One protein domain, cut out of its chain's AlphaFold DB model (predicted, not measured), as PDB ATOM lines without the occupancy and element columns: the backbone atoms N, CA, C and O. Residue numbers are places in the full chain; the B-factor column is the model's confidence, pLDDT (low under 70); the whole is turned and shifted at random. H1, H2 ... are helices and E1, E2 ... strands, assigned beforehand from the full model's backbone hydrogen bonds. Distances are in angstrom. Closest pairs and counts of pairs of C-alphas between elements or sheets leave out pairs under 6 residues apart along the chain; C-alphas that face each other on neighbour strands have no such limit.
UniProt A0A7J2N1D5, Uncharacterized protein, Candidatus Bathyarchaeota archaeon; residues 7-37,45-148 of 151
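AT A GLANCE: This is residues 7 to 37 and 45 to 148 of the 151 residues of an uncharacterized protein of Candidatus Bathyarchaeota archaeon (UniProt A0A7J2N1D5). A twisted wall of six strands has one face covered by helices and the other bare: long H5 over inner strands E6 and E5, H1 over the E1 edge, H3 over the E3 edge. H2 packs on H5, away from the sheet. The printed part has 135 residues, with five named helices and six named strands in the order E1 H1 E2 H2 H3 E3 H4 E4 E5 H5 E6; the class is mixed, helices and strands. The mixed sheet runs E1 E2 E6 E5 E4 E3. The whole is compact, with a radius of gyration of the C-alphas of 14.2 A and spans of 43 by 32 by 24 A.

HOW THE PARTS SIT: Edge strand E1, residues 7 to 11, is the parallel neighbour of E2, residues 27 to 32, with N 9 and O 29 within hydrogen-bond range at 2.8 A. H1, residues 15 to 21, makes with them a strand-helix-strand unit, two parallel neighbour strands with a helix between, its crossover right-handed. H2, residues 45 to 58, is not on the sheet and touches H3, residues 60 to 75, only at the corner, Ile 56 to Lys 63 being the closest C-alphas at 5.1 A. H3 runs along E3, residues 79 to 82, the other edge strand. H4, residues 86 to 90, only grazes the sheet. E4, residues 92 to 99, is antiparallel to E3, with N 81 and O 96 at 2.8 A, and forms a hairpin with E5, residues 102 to 109, with N 95 and O 106 at 2.8 A. E6, residues 139 to 147, is parallel to E5, N 107 and O 144 at 2.8 A, and antiparallel to E2, N 30 and O 145 at 2.8 A. H5, residues 115 to 136, is the hub and makes a second right-handed unit with E5 and E6; its height over the sheet is 8.6 A. H1, H3 and H5 are on the same face, making two layers with the sheet. The closest C-alphas where H5 touches H1, H2 and H3 are Ala 115 and Ala 18, Phe 124 and Ile 48, and Thr 136 and Lys 74, each pair 6.3 A apart. Every O i to N i+4 pair is within range in H2, H3, H4 and H5; H1 has 1 of 3, and 1 of 4 O i to N i+3.

IN THESE COORDINATES: E1 begins at C-alpha 7 (17.971, -19.776, 87.601). H5 is 31.6 A long, H3 22.6 A and E6 25.4 A, ending at C-alpha 147 (22.689, -20.100, 96.260).

THE WHOLE: Residues 38 to 44 are not printed; C-alphas 37 and 45 are 15.2 A apart across this cut. Of the links printed whole, none is long. Residues 25, 77 and 112 to 113 have pLDDT under 70.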
ATOM      1  N   LYS A   7      18.504 -21.083  87.981       88.44
ATOM      2  CA  LYS A   7      17.971 -19.776  87.601       88.44
ATOM      3  C   LYS A   7      19.079 -18.734  87.726       88.44
ATOM      4  O   LYS A   7      19.627 -18.553  88.808       88.44
ATOM      5  N   VAL A   8      19.377 -18.021  86.646       90.62
ATOM      6  CA  VAL A   8      20.288 -16.870  86.687       90.62
ATOM      7  C   VAL A   8      19.461 -15.594  86.796       90.62
ATOM      8  O   VAL A   8      18.532 -15.376  86.020       90.62
ATOM      9  N   ILE A   9      19.776 -14.762  87.782       91.31
ATOM     10  CA  ILE A   9      19.131 -13.480  88.042       91.31
ATOM     11  C   ILE A   9      20.194 -12.397  87.909       91.31
ATOM     12  O   ILE A   9      21.163 -12.390  88.659       91.31
ATOM     13  N   LYS A  10      19.988 -11.467  86.979       92.81
ATOM     14  CA  LYS A  10      20.793 -10.249  86.869       92.81
ATOM     15  C   LYS A  10      20.001  -9.058  87.397       92.81
ATOM     16  O   LYS A  10      18.792  -8.944  87.141       92.81
ATOM     17  N   VAL A  11      20.666  -8.213  88.170       91.94
ATOM     18  CA  VAL A  11      20.120  -6.978  88.739       91.94
ATOM     19  C   VAL A  11      21.179  -5.888  88.698       91.94
ATOM     20  O   VAL A  11      22.373  -6.187  88.766       91.94
ATOM     21  N   ARG A  12      20.751  -4.623  88.654       88.19
ATOM     22  CA  ARG A  12      21.704  -3.514  88.767       88.19
ATOM     23  C   ARG A  12      22.161  -3.342  90.210       88.19
ATOM     24  O   ARG A  12      23.358  -3.286  90.454       88.19
ATOM     25  N   GLY A  13      21.234  -3.351  91.169       85.75
ATOM     26  CA  GLY A  13      21.542  -3.194  92.596       85.75
ATOM     27  C   GLY A  13      20.941  -4.275  93.499       85.75
ATOM     28  O   GLY A  13      20.009  -4.985  93.121       85.75
ATOM     29  N   ILE A  14      21.432  -4.356  94.741       85.62
ATOM     30  CA  ILE A  14      20.991  -5.355  95.738       85.62
ATOM     31  C   ILE A  14      19.481  -5.277  96.015       85.62
ATOM     32  O   ILE A  14      18.846  -6.302  96.241       85.62
ATOM     33  N   ARG A  15      18.862  -4.089  95.967       79.56
ATOM     34  CA  ARG A  15      17.432  -3.936  96.303       79.56
ATOM     35  C   ARG A  15      16.499  -4.699  95.362       79.56
ATOM     36  O   ARG A  15      15.489  -5.225  95.815       79.56
ATOM     37  N   GLU A  16      16.861  -4.826  94.088       85.69
ATOM     38  CA  GLU A  16      16.086  -5.607  93.115       85.69
ATOM     39  C   GLU A  16      16.133  -7.116  93.401       85.69
ATOM     40  O   GLU A  16      15.307  -7.880  92.897       85.69
ATOM     41  N   VAL A  17      17.104  -7.578  94.196       86.06
ATOM     42  CA  VAL A  17      17.256  -8.999  94.505       86.06
ATOM     43  C   VAL A  17      16.058  -9.507  95.299       86.06
ATOM     44  O   VAL A  17      15.546 -10.578  94.981       86.06
ATOM     45  N   ALA A  18      15.579  -8.737  96.284       81.25
ATOM     46  CA  ALA A  18      14.547  -9.171  97.227       81.25
ATOM     47  C   ALA A  18      13.255  -9.610  96.518       81.25
ATOM     48  O   ALA A  18      12.678 -10.648  96.850       81.25
ATOM     49  N   GLU A  19      12.841  -8.865  95.492       80.38
ATOM     50  CA  GLU A  19      11.653  -9.176  94.694       80.38
ATOM     51  C   GLU A  19      11.856 -10.427  93.830       80.38
ATOM     52  O   GLU A  19      10.960 -11.264  93.717       80.38
ATOM     53  N   LYS A  20      13.056 -10.607  93.265       84.00
ATOM     54  CA  LYS A  20      13.354 -11.697  92.321       84.00
ATOM     55  C   LYS A  20      13.639 -13.047  92.990       84.00
ATOM     56  O   LYS A  20      13.567 -14.080  92.311       84.00
ATOM     57  N   ILE A  21      13.956 -13.052  94.289       82.62
ATOM     58  CA  ILE A  21      14.242 -14.272  95.070       82.62
ATOM     59  C   ILE A  21      13.076 -14.746  95.944       82.62
ATOM     60  O   ILE A  21      13.177 -15.807  96.567       82.62
ATOM     61  N   LYS A  22      11.964 -14.002  95.990       76.69
ATOM     62  CA  LYS A  22      10.764 -14.402  96.733       76.69
ATOM     63  C   LYS A  22      10.213 -15.724  96.175       76.69
ATOM     64  O   LYS A  22      10.042 -15.869  94.968       76.69
ATOM     65  N   GLY A  23       9.954 -16.704  97.048       70.50
ATOM     66  CA  GLY A  23       9.384 -18.004  96.649       70.50
ATOM     67  C   GLY A  23      10.320 -18.894  95.817       70.50
ATOM     68  O   GLY A  23       9.862 -19.688  94.998       70.50
ATOM     69  N   ARG A  24      11.639 -18.747  95.980       72.06
ATOM     70  CA  ARG A  24      12.647 -19.500  95.222       72.06
ATOM     71  C   ARG A  24      12.498 -21.025  95.377       72.06
ATOM     72  O   ARG A  24      12.543 -21.547  96.484       72.06
ATOM     73  N   ALA A  25      12.447 -21.728  94.239       69.06
ATOM     74  CA  ALA A  25      12.351 -23.193  94.136       69.06
ATOM     75  C   ALA A  25      13.471 -23.845  93.291       69.06
ATOM     76  O   ALA A  25      13.425 -25.047  93.023       69.06
ATOM     77  N   TYR A  26      14.499 -23.072  92.910       76.19
ATOM     78  CA  TYR A  26      15.650 -23.533  92.121       76.19
ATOM     79  C   TYR A  26      16.995 -23.125  92.737       76.19
ATOM     80  O   TYR A  26      17.064 -22.184  93.531       76.19
ATOM     81  N   ASN A  27      18.073 -23.807  92.337       85.81
ATOM     82  CA  ASN A  27      19.426 -23.269  92.495       85.81
ATOM     83  C   ASN A  27      19.484 -21.912  91.789       85.81
ATOM     84  O   ASN A  27      18.978 -21.791  90.673       85.81
ATOM     85  N   THR A  28      20.075 -20.904  92.420       89.12
ATOM     86  CA  THR A  28      20.038 -19.539  91.888       89.12
ATOM     87  C   THR A  28      21.432 -18.948  91.846       89.12
ATOM     88  O   THR A  28      22.145 -18.993  92.842       89.12
ATOM     89  N   ILE A  29      21.796 -18.364  90.710       92.44
ATOM     90  CA  ILE A  29      22.932 -17.447  90.601       92.44
ATOM     91  C   ILE A  29      22.363 -16.036  90.553       92.44
ATOM     92  O   ILE A  29      21.452 -15.768  89.769       92.44
ATOM     93  N   ILE A  30      22.882 -15.145  91.386       92.81
ATOM     94  CA  ILE A  30      22.513 -13.732  91.409       92.81
ATOM     95  C   ILE A  30      23.752 -12.933  91.050       92.81
ATOM     96  O   ILE A  30      24.789 -13.088  91.689       92.81
ATOM     97  N   VAL A  31      23.629 -12.083  90.040       95.50
ATOM     98  CA  VAL A  31      24.671 -11.150  89.622       95.50
ATOM     99  C   VAL A  31      24.163  -9.740  89.882       95.50
ATOM    100  O   VAL A  31      23.155  -9.329  89.302       95.50
ATOM    101  N   VAL A  32      24.851  -9.031  90.772       93.94
ATOM    102  CA  VAL A  32      24.661  -7.605  91.041       93.94
ATOM    103  C   VAL A  32      25.730  -6.845  90.270       93.94
ATOM    104  O   VAL A  32      26.911  -6.925  90.607       93.94
ATOM    105  N   GLU A  33      25.314  -6.157  89.210       92.50
ATOM    106  CA  GLU A  33      26.226  -5.535  88.241       92.50
ATOM    107  C   GLU A  33      26.827  -4.219  88.755       92.50
ATOM    108  O   GLU A  33      27.985  -3.917  88.481       92.50
ATOM    109  N   GLU A  34      26.064  -3.450  89.536       88.19
ATOM    110  CA  GLU A  34      26.438  -2.121  90.029       88.19
ATOM    111  C   GLU A  34      26.115  -1.994  91.532       88.19
ATOM    112  O   GLU A  34      25.248  -1.204  91.927       88.19
ATOM    113  N   PRO A  35      26.793  -2.760  92.411       83.44
ATOM    114  CA  PRO A  35      26.495  -2.746  93.846       83.44
ATOM    115  C   PRO A  35      26.621  -1.339  94.458       83.44
ATOM    116  O   PRO A  35      25.847  -0.979  95.342       83.44
ATOM    117  N   SER A  36      27.494  -0.486  93.914       75.56
ATOM    118  CA  SER A  36      27.700   0.901  94.354       75.56
ATOM    119  C   SER A  36      26.493   1.836  94.171       75.56
ATOM    120  O   SER A  36      26.439   2.879  94.815       75.56
ATOM    121  N   ARG A  37      25.480   1.493  93.357       71.00
ATOM    122  CA  ARG A  37      24.278   2.332  93.138       71.00
ATOM    123  C   ARG A  37      23.236   2.250  94.260       71.00
ATOM    124  O   ARG A  37      22.049   2.509  94.040       71.00
ATOM    125  N   GLU A  45      19.705  -1.689 107.891       72.25
ATOM    126  CA  GLU A  45      21.031  -2.007 107.337       72.25
ATOM    127  C   GLU A  45      22.185  -1.602 108.283       72.25
ATOM    128  O   GLU A  45      23.332  -2.005 108.081       72.25
ATOM    129  N   SER A  46      21.891  -0.837 109.343       77.62
ATOM    130  CA  SER A  46      22.886  -0.380 110.330       77.62
ATOM    131  C   SER A  46      23.448  -1.523 111.173       77.62
ATOM    132  O   SER A  46      24.584  -1.454 111.639       77.62
ATOM    133  N   GLU A  47      22.656  -2.573 111.390       84.19
ATOM    134  CA  GLU A  47      23.084  -3.745 112.154       84.19
ATOM    135  C   GLU A  47      24.141  -4.545 111.386       84.19
ATOM    136  O   GLU A  47      25.171  -4.895 111.954       84.19
ATOM    137  N   ILE A  48      23.972  -4.691 110.070       85.38
ATOM    138  CA  ILE A  48      24.933  -5.375 109.189       85.38
ATOM    139  C   ILE A  48      26.275  -4.633 109.165       85.38
ATOM    140  O   ILE A  48      27.339  -5.247 109.188       85.38
ATOM    141  N   ILE A  49      26.242  -3.298 109.170       84.31
ATOM    142  CA  ILE A  49      27.457  -2.479 109.273       84.31
ATOM    143  C   ILE A  49      28.180  -2.746 110.594       84.31
ATOM    144  O   ILE A  49      29.401  -2.906 110.615       84.31
ATOM    145  N   ARG A  50      27.437  -2.813 111.705       85.81
ATOM    146  CA  ARG A  50      28.022  -3.136 113.011       85.81
ATOM    147  C   ARG A  50      28.618  -4.536 113.018       85.81
ATOM    148  O   ARG A  50      29.728  -4.691 113.513       85.81
ATOM    149  N   GLU A  51      27.930  -5.526 112.456       86.62
ATOM    150  CA  GLU A  51      28.453  -6.891 112.318       86.62
ATOM    151  C   GLU A  51      29.753  -6.921 111.511       86.62
ATOM    152  O   GLU A  51      30.710  -7.581 111.916       86.62
ATOM    153  N   TYR A  52      29.823  -6.162 110.416       88.94
ATOM    154  CA  TYR A  52      31.032  -6.029 109.609       88.94
ATOM    155  C   TYR A  52      32.204  -5.437 110.401       88.94
ATOM    156  O   TYR A  52      33.276  -6.042 110.469       88.94
ATOM    157  N   PHE A  53      32.013  -4.287 111.053       86.25
ATOM    158  CA  PHE A  53      33.088  -3.665 111.829       86.25
ATOM    159  C   PHE A  53      33.487  -4.507 113.041       86.25
ATOM    160  O   PHE A  53      34.674  -4.625 113.341       86.25
ATOM    161  N   LYS A  54      32.520  -5.159 113.694       88.50
ATOM    162  CA  LYS A  54      32.789  -6.133 114.753       88.50
ATOM    163  C   LYS A  54      33.649  -7.281 114.226       88.50
ATOM    164  O   LYS A  54      34.629  -7.646 114.867       88.50
ATOM    165  N   ALA A  55      33.345  -7.805 113.038       85.31
ATOM    166  CA  ALA A  55      34.152  -8.842 112.408       85.31
ATOM    167  C   ALA A  55      35.586  -8.369 112.127       85.31
ATOM    168  O   ALA A  55      36.525  -9.094 112.441       85.31
ATOM    169  N   ILE A  56      35.787  -7.160 111.597       84.50
ATOM    170  CA  ILE A  56      37.139  -6.620 111.368       84.50
ATOM    171  C   ILE A  56      37.918  -6.436 112.671       84.50
ATOM    172  O   ILE A  56      39.120  -6.702 112.705       84.50
ATOM    173  N   MET A  57      37.268  -5.970 113.737       84.88
ATOM    174  CA  MET A  57      37.963  -5.652 114.986       84.88
ATOM    175  C   MET A  57      38.213  -6.877 115.867       84.88
ATOM    176  O   MET A  57      39.295  -7.003 116.437       84.88
ATOM    177  N   GLU A  58      37.237  -7.777 115.982       85.62
ATOM    178  CA  GLU A  58      37.264  -8.878 116.952       85.62
ATOM    179  C   GLU A  58      37.703 -10.216 116.337       85.62
ATOM    180  O   GLU A  58      38.234 -11.074 117.042       85.62
ATOM    181  N   ASN A  59      37.528 -10.422 115.025       82.81
ATOM    182  CA  ASN A  59      37.958 -11.653 114.363       82.81
ATOM    183  C   ASN A  59      39.365 -11.484 113.774       82.81
ATOM    184  O   ASN A  59      39.543 -11.074 112.626       82.81
ATOM    185  N   GLY A  60      40.378 -11.857 114.563       81.69
ATOM    186  CA  GLY A  60      41.786 -11.747 114.168       81.69
ATOM    187  C   GLY A  60      42.129 -12.463 112.854       81.69
ATOM    188  O   GLY A  60      42.929 -11.948 112.076       81.69
ATOM    189  N   GLU A  61      41.494 -13.603 112.552       83.12
ATOM    190  CA  GLU A  61      41.711 -14.312 111.281       83.12
ATOM    191  C   GLU A  61      41.195 -13.488 110.095       83.12
ATOM    192  O   GLU A  61      41.903 -13.323 109.098       83.12
ATOM    193  N   PHE A  62      39.986 -12.936 110.214       82.06
ATOM    194  CA  PHE A  62      39.387 -12.088 109.186       82.06
ATOM    195  C   PHE A  62      40.207 -10.808 108.976       82.06
ATOM    196  O   PHE A  62      40.568 -10.496 107.842       82.06
ATOM    197  N   LYS A  63      40.607 -10.135 110.064       84.25
ATOM    198  CA  LYS A  63      41.461  -8.939 110.026       84.25
ATOM    199  C   LYS A  63      42.770  -9.175 109.271       84.25
ATOM    200  O   LYS A  63      43.066  -8.472 108.308       84.25
ATOM    201  N   VAL A  64      43.533 -10.199 109.660       85.00
ATOM    202  CA  VAL A  64      44.827 -10.520 109.031       85.00
ATOM    203  C   VAL A  64      44.653 -10.820 107.541       85.00
ATOM    204  O   VAL A  64      45.492 -10.446 106.716       85.00
ATOM    205  N   LYS A  65      43.556 -11.486 107.161       83.56
ATOM    206  CA  LYS A  65      43.261 -11.768 105.752       83.56
ATOM    207  C   LYS A  65      42.931 -10.506 104.973       83.56
ATOM    208  O   LYS A  65      43.430 -10.381 103.860       83.56
ATOM    209  N   MET A  66      42.190  -9.570 105.558       83.31
ATOM    210  CA  MET A  66      41.910  -8.267 104.951       83.31
ATOM    211  C   MET A  66      43.185  -7.444 104.749       83.31
ATOM    212  O   MET A  66      43.445  -6.983 103.639       83.31
ATOM    213  N   GLU A  67      44.050  -7.345 105.758       85.56
ATOM    214  CA  GLU A  67      45.342  -6.650 105.638       85.56
ATOM    215  C   GLU A  67      46.234  -7.290 104.563       85.56
ATOM    216  O   GLU A  67      46.850  -6.604 103.739       85.56
ATOM    217  N   THR A  68      46.264  -8.625 104.515       84.44
ATOM    218  CA  THR A  68      46.982  -9.369 103.472       84.44
ATOM    219  C   THR A  68      46.403  -9.081 102.086       84.44
ATOM    220  O   THR A  68      47.167  -8.916 101.132       84.44
ATOM    221  N   ALA A  69      45.074  -8.992 101.968       80.69
ATOM    222  CA  ALA A  69      44.377  -8.632 100.736       80.69
ATOM    223  C   ALA A  69      44.845  -7.277 100.226       80.69
ATOM    224  O   ALA A  69      45.341  -7.177  99.107       80.69
ATOM    225  N   ILE A  70      44.748  -6.260 101.084       83.75
ATOM    226  CA  ILE A  70      45.096  -4.875 100.773       83.75
ATOM    227  C   ILE A  70      46.551  -4.804 100.311       83.75
ATOM    228  O   ILE A  70      46.846  -4.245  99.256       83.75
ATOM    229  N   ASN A  71      47.464  -5.437 101.047       84.88
ATOM    230  CA  ASN A  71      48.882  -5.456 100.697       84.88
ATOM    231  C   ASN A  71      49.159  -6.175  99.373       84.88
ATOM    232  O   ASN A  71      50.017  -5.742  98.601       84.88
ATOM    233  N   ARG A  72      48.452  -7.274  99.090       83.06
ATOM    234  CA  ARG A  72      48.610  -8.016  97.835       83.06
ATOM    235  C   ARG A  72      48.095  -7.211  96.649       83.06
ATOM    236  O   ARG A  72      48.801  -7.129  95.651       83.06
ATOM    237  N   VAL A  73      46.925  -6.596  96.790       81.31
ATOM    238  CA  VAL A  73      46.294  -5.751  95.771       81.31
ATOM    239  C   VAL A  73      47.141  -4.510  95.475       81.31
ATOM    240  O   VAL A  73      47.377  -4.185  94.316       81.31
ATOM    241  N   LYS A  74      47.710  -3.867  96.503       79.44
ATOM    242  CA  LYS A  74      48.646  -2.743  96.320       79.44
ATOM    243  C   LYS A  74      49.912  -3.137  95.551       79.44
ATOM    244  O   LYS A  74      50.469  -2.315  94.832       79.44
ATOM    245  N   LYS A  75      50.379  -4.382  95.699       81.62
ATOM    246  CA  LYS A  75      51.587  -4.894  95.023       81.62
ATOM    247  C   LYS A  75      51.314  -5.459  93.629       81.62
ATOM    248  O   LYS A  75      52.205  -5.425  92.784       81.62
ATOM    249  N   ARG A  76      50.136  -6.042  93.397       70.44
ATOM    250  CA  ARG A  76      49.746  -6.693  92.139       70.44
ATOM    251  C   ARG A  76      48.331  -6.255  91.782       70.44
ATOM    252  O   ARG A  76      47.397  -6.570  92.514       70.44
ATOM    253  N   LYS A  77      48.202  -5.555  90.650       67.81
ATOM    254  CA  LYS A  77      46.924  -5.021  90.156       67.81
ATOM    255  C   LYS A  77      45.888  -6.109  89.858       67.81
ATOM    256  O   LYS A  77      44.709  -5.808  89.945       67.81
ATOM    257  N   ASP A  78      46.324  -7.348  89.628       72.81
ATOM    258  CA  ASP A  78      45.451  -8.521  89.559       72.81
ATOM    259  C   ASP A  78      45.726  -9.455  90.743       72.81
ATOM    260  O   ASP A  78      46.871  -9.843  91.023       72.81
ATOM    261  N   ALA A  79      44.669  -9.822  91.465       80.31
ATOM    262  CA  ALA A  79      44.774 -10.671  92.645       80.31
ATOM    263  C   ALA A  79      43.486 -11.459  92.880       80.31
ATOM    264  O   ALA A  79      42.397 -10.906  92.819       80.31
ATOM    265  N   MET A  80      43.616 -12.735  93.242       83.25
ATOM    266  CA  MET A  80      42.509 -13.555  93.735       83.25
ATOM    267  C   MET A  80      42.780 -13.973  95.179       83.25
ATOM    268  O   MET A  80      43.893 -14.402  95.517       83.25
ATOM    269  N   MET A  81      41.770 -13.853  96.038       84.06
ATOM    270  CA  MET A  81      41.897 -14.167  97.454       84.06
ATOM    271  C   MET A  81      40.603 -14.713  98.060       84.06
ATOM    272  O   MET A  81      39.546 -14.098  97.974       84.06
ATOM    273  N   LEU A  82      40.723 -15.838  98.763       81.44
ATOM    274  CA  LEU A  82      39.671 -16.371  99.622       81.44
ATOM    275  C   LEU A  82      39.539 -15.531 100.900       81.44
ATOM    276  O   LEU A  82      40.520 -15.342 101.626       81.44
ATOM    277  N   VAL A  83      38.322 -15.099 101.214       81.31
ATOM    278  CA  VAL A  83      38.026 -14.322 102.420       81.31
ATOM    279  C   VAL A  83      37.704 -15.266 103.578       81.31
ATOM    280  O   VAL A  83      36.547 -15.580 103.862       81.31
ATOM    281  N   LYS A  84      38.751 -15.781 104.235       78.62
ATOM    282  CA  LYS A  84      38.575 -16.666 105.399       78.62
ATOM    283  C   LYS A  84      37.926 -15.919 106.564       78.62
ATOM    284  O   LYS A  84      38.113 -14.719 106.719       78.62
ATOM    285  N   GLY A  85      37.168 -16.644 107.382       74.56
ATOM    286  CA  GLY A  85      36.431 -16.091 108.521       74.56
ATOM    287  C   GLY A  85      34.992 -15.677 108.196       74.56
ATOM    288  O   GLY A  85      34.150 -15.780 109.085       74.56
ATOM    289  N   ILE A  86      34.671 -15.335 106.937       80.81
ATOM    290  CA  ILE A  86      33.287 -15.020 106.518       80.81
ATOM    291  C   ILE A  86      32.351 -16.218 106.698       80.81
ATOM    292  O   ILE A  86      31.196 -16.033 107.074       80.81
ATOM    293  N   GLU A  87      32.839 -17.444 106.513       81.81
ATOM    294  CA  GLU A  87      32.023 -18.654 106.667       81.81
ATOM    295  C   GLU A  87      31.393 -18.757 108.062       81.81
ATOM    296  O   GLU A  87      30.217 -19.085 108.188       81.81
ATOM    297  N   LYS A  88      32.140 -18.393 109.111       78.00
ATOM    298  CA  LYS A  88      31.657 -18.429 110.499       78.00
ATOM    299  C   LYS A  88      30.620 -17.339 110.795       78.00
ATOM    300  O   LYS A  88      29.856 -17.485 111.742       78.00
ATOM    301  N   ILE A  89      30.610 -16.262 110.008       79.81
ATOM    302  CA  ILE A  89      29.748 -15.088 110.206       79.81
ATOM    303  C   ILE A  89      28.463 -15.241 109.384       79.81
ATOM    304  O   ILE A  89      27.363 -15.113 109.908       79.81
ATOM    305  N   LEU A  90      28.605 -15.566 108.096       82.56
ATOM    306  CA  LEU A  90      27.527 -15.541 107.103       82.56
ATOM    307  C   LEU A  90      27.174 -16.922 106.530       82.56
ATOM    308  O   LEU A  90      26.428 -16.996 105.558       82.56
ATOM    309  N   ASN A  91      27.753 -18.023 107.031       86.25
ATOM    310  CA  ASN A  91      27.679 -19.348 106.383       86.25
ATOM    311  C   ASN A  91      27.995 -19.277 104.875       86.25
ATOM    312  O   ASN A  91      27.354 -19.935 104.054       86.25
ATOM    313  N   THR A  92      28.946 -18.418 104.506       89.06
ATOM    314  CA  THR A  92      29.232 -18.058 103.118       89.06
ATOM    315  C   THR A  92      30.718 -18.216 102.830       89.06
ATOM    316  O   THR A  92      31.564 -17.754 103.594       89.06
ATOM    317  N   ILE A  93      31.043 -18.838 101.700       90.62
ATOM    318  CA  ILE A  93      32.404 -18.860 101.158       90.62
ATOM    319  C   ILE A  93      32.499 -17.726 100.149       90.62
ATOM    320  O   ILE A  93      31.736 -17.718  99.190       90.62
ATOM    321  N   ALA A  94      33.418 -16.782 100.344       91.62
ATOM    322  CA  ALA A  94      33.594 -15.641  99.449       91.62
ATOM    323  C   ALA A  94      35.030 -15.550  98.926       91.62
ATOM    324  O   ALA A  94      35.997 -15.748  99.665       91.62
ATOM    325  N   VAL A  95      35.161 -15.212  97.648       91.81
ATOM    326  CA  VAL A  95      36.418 -14.950  96.951       91.81
ATOM    327  C   VAL A  95      36.368 -13.539  96.388       91.81
ATOM    328  O   VAL A  95      35.429 -13.170  95.684       91.81
ATOM    329  N   LEU A  96      37.406 -12.765  96.681       90.75
ATOM    330  CA  LEU A  96      37.667 -11.469  96.074       90.75
ATOM    331  C   LEU A  96      38.589 -11.657  94.876       90.75
ATOM    332  O   LEU A  96      39.616 -12.330  94.987       90.75
ATOM    333  N   THR A  97      38.236 -11.045  93.753       91.81
ATOM    334  CA  THR A  97      39.063 -11.019  92.545       91.81
ATOM    335  C   THR A  97      39.217  -9.584  92.083       91.81
ATOM    336  O   THR A  97      38.222  -8.910  91.831       91.81
ATOM    337  N   VAL A  98      40.452  -9.117  91.968       90.38
ATOM    338  CA  VAL A  98      40.770  -7.842  91.337       90.38
ATOM    339  C   VAL A  98      41.117  -8.094  89.883       90.38
ATOM    340  O   VAL A  98      42.015  -8.886  89.601       90.38
ATOM    341  N   GLU A  99      40.385  -7.430  88.998       88.81
ATOM    342  CA  GLU A  99      40.558  -7.500  87.551       88.81
ATOM    343  C   GLU A  99      40.121  -6.162  86.943       88.81
ATOM    344  O   GLU A  99      39.115  -5.592  87.372       88.81
ATOM    345  N   ASN A 100      40.856  -5.643  85.954       87.75
ATOM    346  CA  ASN A 100      40.541  -4.371  85.280       87.75
ATOM    347  C   ASN A 100      40.331  -3.196  86.257       87.75
ATOM    348  O   ASN A 100      39.403  -2.402  86.102       87.75
ATOM    349  N   SER A 101      41.174  -3.114  87.292       87.31
ATOM    350  CA  SER A 101      41.087  -2.116  88.371       87.31
ATOM    351  C   SER A 101      39.782  -2.149  89.182       87.31
ATOM    352  O   SER A 101      39.471  -1.181  89.874       87.31
ATOM    353  N   LYS A 102      39.032  -3.258  89.130       91.31
ATOM    354  CA  LYS A 102      37.781  -3.455  89.869       91.31
ATOM    355  C   LYS A 102      37.874  -4.619  90.841       91.31
ATOM    356  O   LYS A 102      38.401  -5.677  90.502       91.31
ATOM    357  N   ILE A 103      37.303  -4.449  92.029       92.12
ATOM    358  CA  ILE A 103      37.184  -5.503  93.041       92.12
ATOM    359  C   ILE A 103      35.862  -6.240  92.828       92.12
ATOM    360  O   ILE A 103      34.797  -5.722  93.150       92.12
ATOM    361  N   ASN A 104      35.918  -7.466  92.325       94.06
ATOM    362  CA  ASN A 104      34.769  -8.351  92.153       94.06
ATOM    363  C   ASN A 104      34.662  -9.331  93.328       94.06
ATOM    364  O   ASN A 104      35.674  -9.802  93.851       94.06
ATOM    365  N   VAL A 105      33.437  -9.686  93.713       94.56
ATOM    366  CA  VAL A 105      33.165 -10.730  94.711       94.56
ATOM    367  C   VAL A 105      32.440 -11.883  94.045       94.56
ATOM    368  O   VAL A 105      31.434 -11.688  93.370       94.56
ATOM    369  N   THR A 106      32.918 -13.099  94.281       95.38
ATOM    370  CA  THR A 106      32.165 -14.325  94.003       95.38
ATOM    371  C   THR A 106      31.942 -15.068  95.308       95.38
ATOM    372  O   THR A 106      32.904 -15.314  96.034       95.38
ATOM    373  N   ALA A 107      30.702 -15.428  95.628       94.00
ATOM    374  CA  ALA A 107      30.395 -16.125  96.869       94.00
ATOM    375  C   ALA A 107      29.406 -17.282  96.700       94.00
ATOM    376  O   ALA A 107      28.611 -17.324  95.762       94.00
ATOM    377  N   ILE A 108      29.454 -18.228  97.633       92.31
ATOM    378  CA  ILE A 108      28.525 -19.349  97.746       92.31
ATOM    379  C   ILE A 108      27.905 -19.307  99.137       92.31
ATOM    380  O   ILE A 108      28.623 -19.397 100.133       92.31
ATOM    381  N   ILE A 109      26.579 -19.205  99.202       89.69
ATOM    382  CA  ILE A 109      25.830 -19.277 100.460       89.69
ATOM    383  C   ILE A 109      25.567 -20.757 100.759       89.69
ATOM    384  O   ILE A 109      24.873 -21.425 100.001       89.69
ATOM    385  N   LEU A 110      26.131 -21.298 101.838       80.94
ATOM    386  CA  LEU A 110      26.160 -22.745 102.090       80.94
ATOM    387  C   LEU A 110      24.875 -23.317 102.693       80.94
ATOM    388  O   LEU A 110      24.746 -24.535 102.763       80.94
ATOM    389  N   LYS A 111      23.946 -22.477 103.166       72.25
ATOM    390  CA  LYS A 111      22.677 -22.909 103.775       72.25
ATOM    391  C   LYS A 111      21.477 -22.312 103.047       72.25
ATOM    392  O   LYS A 111      21.574 -21.248 102.443       72.25
ATOM    393  N   GLY A 112      20.342 -23.013 103.104       64.12
ATOM    394  CA  GLY A 112      19.053 -22.538 102.597       64.12
ATOM    395  C   GLY A 112      18.578 -21.322 103.387       64.12
ATOM    396  O   GLY A 112      17.780 -21.439 104.311       64.12
ATOM    397  N   GLU A 113      19.130 -20.159 103.065       69.56
ATOM    398  CA  GLU A 113      18.850 -18.918 103.766       69.56
ATOM    399  C   GLU A 113      17.598 -18.248 103.187       69.56
ATOM    400  O   GLU A 113      17.328 -18.303 101.983       69.56
ATOM    401  N   ASN A 114      16.794 -17.638 104.062       79.50
ATOM    402  CA  ASN A 114      15.621 -16.884 103.640       79.50
ATOM    403  C   ASN A 114      16.038 -15.632 102.840       79.50
ATOM    404  O   ASN A 114      17.202 -15.228 102.840       79.50
ATOM    405  N   ALA A 115      15.077 -15.003 102.158       82.12
ATOM    406  CA  ALA A 115      15.356 -13.846 101.311       82.12
ATOM    407  C   ALA A 115      16.087 -12.721 102.066       82.12
ATOM    408  O   ALA A 115      17.043 -12.165 101.538       82.12
ATOM    409  N   GLN A 116      15.696 -12.439 103.312       82.50
ATOM    410  CA  GLN A 116      16.322 -11.390 104.114       82.50
ATOM    411  C   GLN A 116      17.801 -11.672 104.382       82.50
ATOM    412  O   GLN A 116      18.636 -10.796 104.215       82.50
ATOM    413  N   LYS A 117      18.150 -12.903 104.748       84.00
ATOM    414  CA  LYS A 117      19.539 -13.277 105.009       84.00
ATOM    415  C   LYS A 117      20.425 -13.239 103.756       84.00
ATOM    416  O   LYS A 117      21.577 -12.817 103.832       84.00
ATOM    417  N   ILE A 118      19.874 -13.602 102.595       87.12
ATOM    418  CA  ILE A 118      20.558 -13.439 101.300       87.12
ATOM    419  C   ILE A 118      20.859 -11.956 101.052       87.12
ATOM    420  O   ILE A 118      21.976 -11.608 100.668       87.12
ATOM    421  N   ILE A 119      19.884 -11.079 101.307       87.12
ATOM    422  CA  ILE A 119      20.065  -9.628 101.200       87.12
ATOM    423  C   ILE A 119      21.122  -9.132 102.190       87.12
ATOM    424  O   ILE A 119      22.021  -8.401 101.785       87.12
ATOM    425  N   ASN A 120      21.079  -9.577 103.447       87.06
ATOM    426  CA  ASN A 120      22.064  -9.184 104.453       87.06
ATOM    427  C   ASN A 120      23.484  -9.604 104.050       87.06
ATOM    428  O   ASN A 120      24.415  -8.812 104.160       87.06
ATOM    429  N   THR A 121      23.636 -10.817 103.511       89.25
ATOM    430  CA  THR A 121      24.913 -11.318 102.987       89.25
ATOM    431  C   THR A 121      25.420 -10.449 101.839       89.25
ATOM    432  O   THR A 121      26.584 -10.062 101.831       89.25
ATOM    433  N   LEU A 122      24.554 -10.096 100.885       90.50
ATOM    434  CA  LEU A 122      24.920  -9.204  99.785       90.50
ATOM    435  C   LEU A 122      25.366  -7.826 100.290       90.50
ATOM    436  O   LEU A 122      26.375  -7.311  99.815       90.50
ATOM    437  N   ILE A 123      24.654  -7.250 101.264       89.75
ATOM    438  CA  ILE A 123      25.007  -5.953 101.860       89.75
ATOM    439  C   ILE A 123      26.360  -6.043 102.568       89.75
ATOM    440  O   ILE A 123      27.202  -5.170 102.381       89.75
ATOM    441  N   PHE A 124      26.604  -7.106 103.336       91.12
ATOM    442  CA  PHE A 124      27.891  -7.317 103.994       91.12
ATOM    443  C   PHE A 124      29.037  -7.405 102.976       91.12
ATOM    444  O   PHE A 124      30.071  -6.761 103.143       91.12
ATOM    445  N   LEU A 125      28.857  -8.185 101.903       91.69
ATOM    446  CA  LEU A 125      29.858  -8.328 100.842       91.69
ATOM    447  C   LEU A 125      30.089  -7.016 100.080       91.69
ATOM    448  O   LEU A 125      31.214  -6.748  99.666       91.69
ATOM    449  N   GLN A 126      29.057  -6.186  99.931       91.06
ATOM    450  CA  GLN A 126      29.199  -4.843  99.383       91.06
ATOM    451  C   GLN A 126      30.019  -3.936 100.312       91.06
ATOM    452  O   GLN A 126      30.957  -3.303  99.842       91.06
ATOM    453  N   ILE A 127      29.722  -3.902 101.617       90.81
ATOM    454  CA  ILE A 127      30.485  -3.100 102.595       90.81
ATOM    455  C   ILE A 127      31.962  -3.519 102.590       90.81
ATOM    456  O   ILE A 127      32.856  -2.679 102.580       90.81
ATOM    457  N   LEU A 128      32.221  -4.828 102.517       90.62
ATOM    458  CA  LEU A 128      33.563  -5.381 102.350       90.62
ATOM    459  C   LEU A 128      34.267  -4.838 101.094       90.62
ATOM    460  O   LEU A 128      35.440  -4.476 101.165       90.62
ATOM    461  N   GLN A 129      33.583  -4.805  99.945       90.75
ATOM    462  CA  GLN A 129      34.143  -4.240  98.711       90.75
ATOM    463  C   GLN A 129      34.405  -2.739  98.828       90.75
ATOM    464  O   GLN A 129      35.431  -2.278  98.338       90.75
ATOM    465  N   GLU A 130      33.500  -1.991  99.460       90.06
ATOM    466  CA  GLU A 130      33.626  -0.546  99.668       90.06
ATOM    467  C   GLU A 130      34.851  -0.214 100.531       90.06
ATOM    468  O   GLU A 130      35.669   0.616 100.141       90.06
ATOM    469  N   ASP A 131      35.045  -0.916 101.648       89.38
ATOM    470  CA  ASP A 131      36.214  -0.734 102.520       89.38
ATOM    471  C   ASP A 131      37.539  -1.037 101.798       89.38
ATOM    472  O   ASP A 131      38.518  -0.289 101.887       89.38
ATOM    473  N   LEU A 132      37.563  -2.110 100.999       88.25
ATOM    474  CA  LEU A 132      38.727  -2.453 100.185       88.25
ATOM    475  C   LEU A 132      38.976  -1.431  99.078       88.25
ATOM    476  O   LEU A 132      40.131  -1.084  98.830       88.25
ATOM    477  N   SER A 133      37.921  -0.950  98.424       90.31
ATOM    478  CA  SER A 133      37.983   0.096  97.400       90.31
ATOM    479  C   SER A 133      38.616   1.360  97.979       90.31
ATOM    480  O   SER A 133      39.628   1.824  97.452       90.31
ATOM    481  N   LEU A 134      38.136   1.825  99.137       89.94
ATOM    482  CA  LEU A 134      38.707   2.967  99.856       89.94
ATOM    483  C   LEU A 134      40.175   2.733 100.246       89.94
ATOM    484  O   LEU A 134      41.013   3.621 100.097       89.94
ATOM    485  N   SER A 135      40.511   1.525 100.699       88.56
ATOM    486  CA  SER A 135      41.862   1.183 101.161       88.56
ATOM    487  C   SER A 135      42.894   1.006 100.041       88.56
ATOM    488  O   SER A 135      44.107   1.076 100.291       88.56
ATOM    489  N   THR A 136      42.444   0.716  98.817       88.31
ATOM    490  CA  THR A 136      43.305   0.357  97.676       88.31
ATOM    491  C   THR A 136      43.235   1.339  96.509       88.31
ATOM    492  O   THR A 136      44.130   1.310  95.667       88.31
ATOM    493  N   GLY A 137      42.231   2.220  96.470       88.75
ATOM    494  CA  GLY A 137      41.988   3.146  95.360       88.75
ATOM    495  C   GLY A 137      41.430   2.471  94.104       88.75
ATOM    496  O   GLY A 137      41.553   3.026  93.016       88.75
ATOM    497  N   LEU A 138      40.877   1.263  94.232       89.88
ATOM    498  CA  LEU A 138      40.264   0.517  93.131       89.88
ATOM    499  C   LEU A 138      38.758   0.738  93.069       89.88
ATOM    500  O   LEU A 138      38.127   1.005  94.088       89.88
ATOM    501  N   ASP A 139      38.171   0.529  91.897       91.25
ATOM    502  CA  ASP A 139      36.729   0.630  91.704       91.25
ATOM    503  C   ASP A 139      35.987  -0.611  92.226       91.25
ATOM    504  O   ASP A 139      36.527  -1.717  92.338       91.25
ATOM    505  N   ILE A 140      34.698  -0.441  92.509       91.75
ATOM    506  CA  ILE A 140      33.823  -1.543  92.910       91.75
ATOM    507  C   ILE A 140      33.354  -2.297  91.658       91.75
ATOM    508  O   ILE A 140      32.804  -1.713  90.722       91.75
ATOM    509  N   GLY A 141      33.595  -3.607  91.640       93.19
ATOM    510  CA  GLY A 141      33.139  -4.534  90.606       93.19
ATOM    511  C   GLY A 141      31.839  -5.247  90.977       93.19
ATOM    512  O   GLY A 141      31.172  -4.910  91.951       93.19
ATOM    513  N   GLN A 142      31.479  -6.266  90.200       95.06
ATOM    514  CA  GLN A 142      30.235  -7.012  90.407       95.06
ATOM    515  C   GLN A 142      30.291  -7.909  91.652       95.06
ATOM    516  O   GLN A 142      31.362  -8.356  92.077       95.06
ATOM    517  N   ILE A 143      29.113  -8.239  92.185       95.19
ATOM    518  CA  ILE A 143      28.936  -9.312  93.170       95.19
ATOM    519  C   ILE A 143      28.170 -10.449  92.499       95.19
ATOM    520  O   ILE A 143      27.034 -10.274  92.061       95.19
ATOM    521  N   CYS A 144      28.776 -11.628  92.444       95.75
ATOM    522  CA  CYS A 144      28.141 -12.855  91.987       95.75
ATOM    523  C   CYS A 144      27.950 -13.790  93.179       95.75
ATOM    524  O   CYS A 144      28.922 -14.153  93.840       95.75
ATOM    525  N   ILE A 145      26.715 -14.197  93.463       93.88
ATOM    526  CA  ILE A 145      26.444 -15.198  94.493       93.88
ATOM    527  C   ILE A 145      25.732 -16.410  93.914       93.88
ATOM    528  O   ILE A 145      24.751 -16.292  93.180       93.88
ATOM    529  N   PHE A 146      26.214 -17.590  94.279       92.31
ATOM    530  CA  PHE A 146      25.518 -18.844  94.056       92.31
ATOM    531  C   PHE A 146      24.797 -19.262  95.332       92.31
ATOM    532  O   PHE A 146      25.363 -19.260  96.427       92.31
ATOM    533  N   ILE A 147      23.536 -19.645  95.172       89.56
ATOM    534  CA  ILE A 147      22.689 -20.100  96.260       89.56
ATOM    535  C   ILE A 147      22.151 -21.486  95.888       89.56
ATOM    536  O   ILE A 147      21.306 -21.603  94.985       89.56
ATOM    537  N   PRO A 148      22.614 -22.550  96.562       86.25
ATOM    538  CA  PRO A 148      22.115 -23.898  96.375       86.25
ATOM    539  C   PRO A 148      20.751 -24.047  97.045       86.25
ATOM    540  O   PRO A 148      20.456 -23.420  98.069       86.25
TER     541      PRO A 148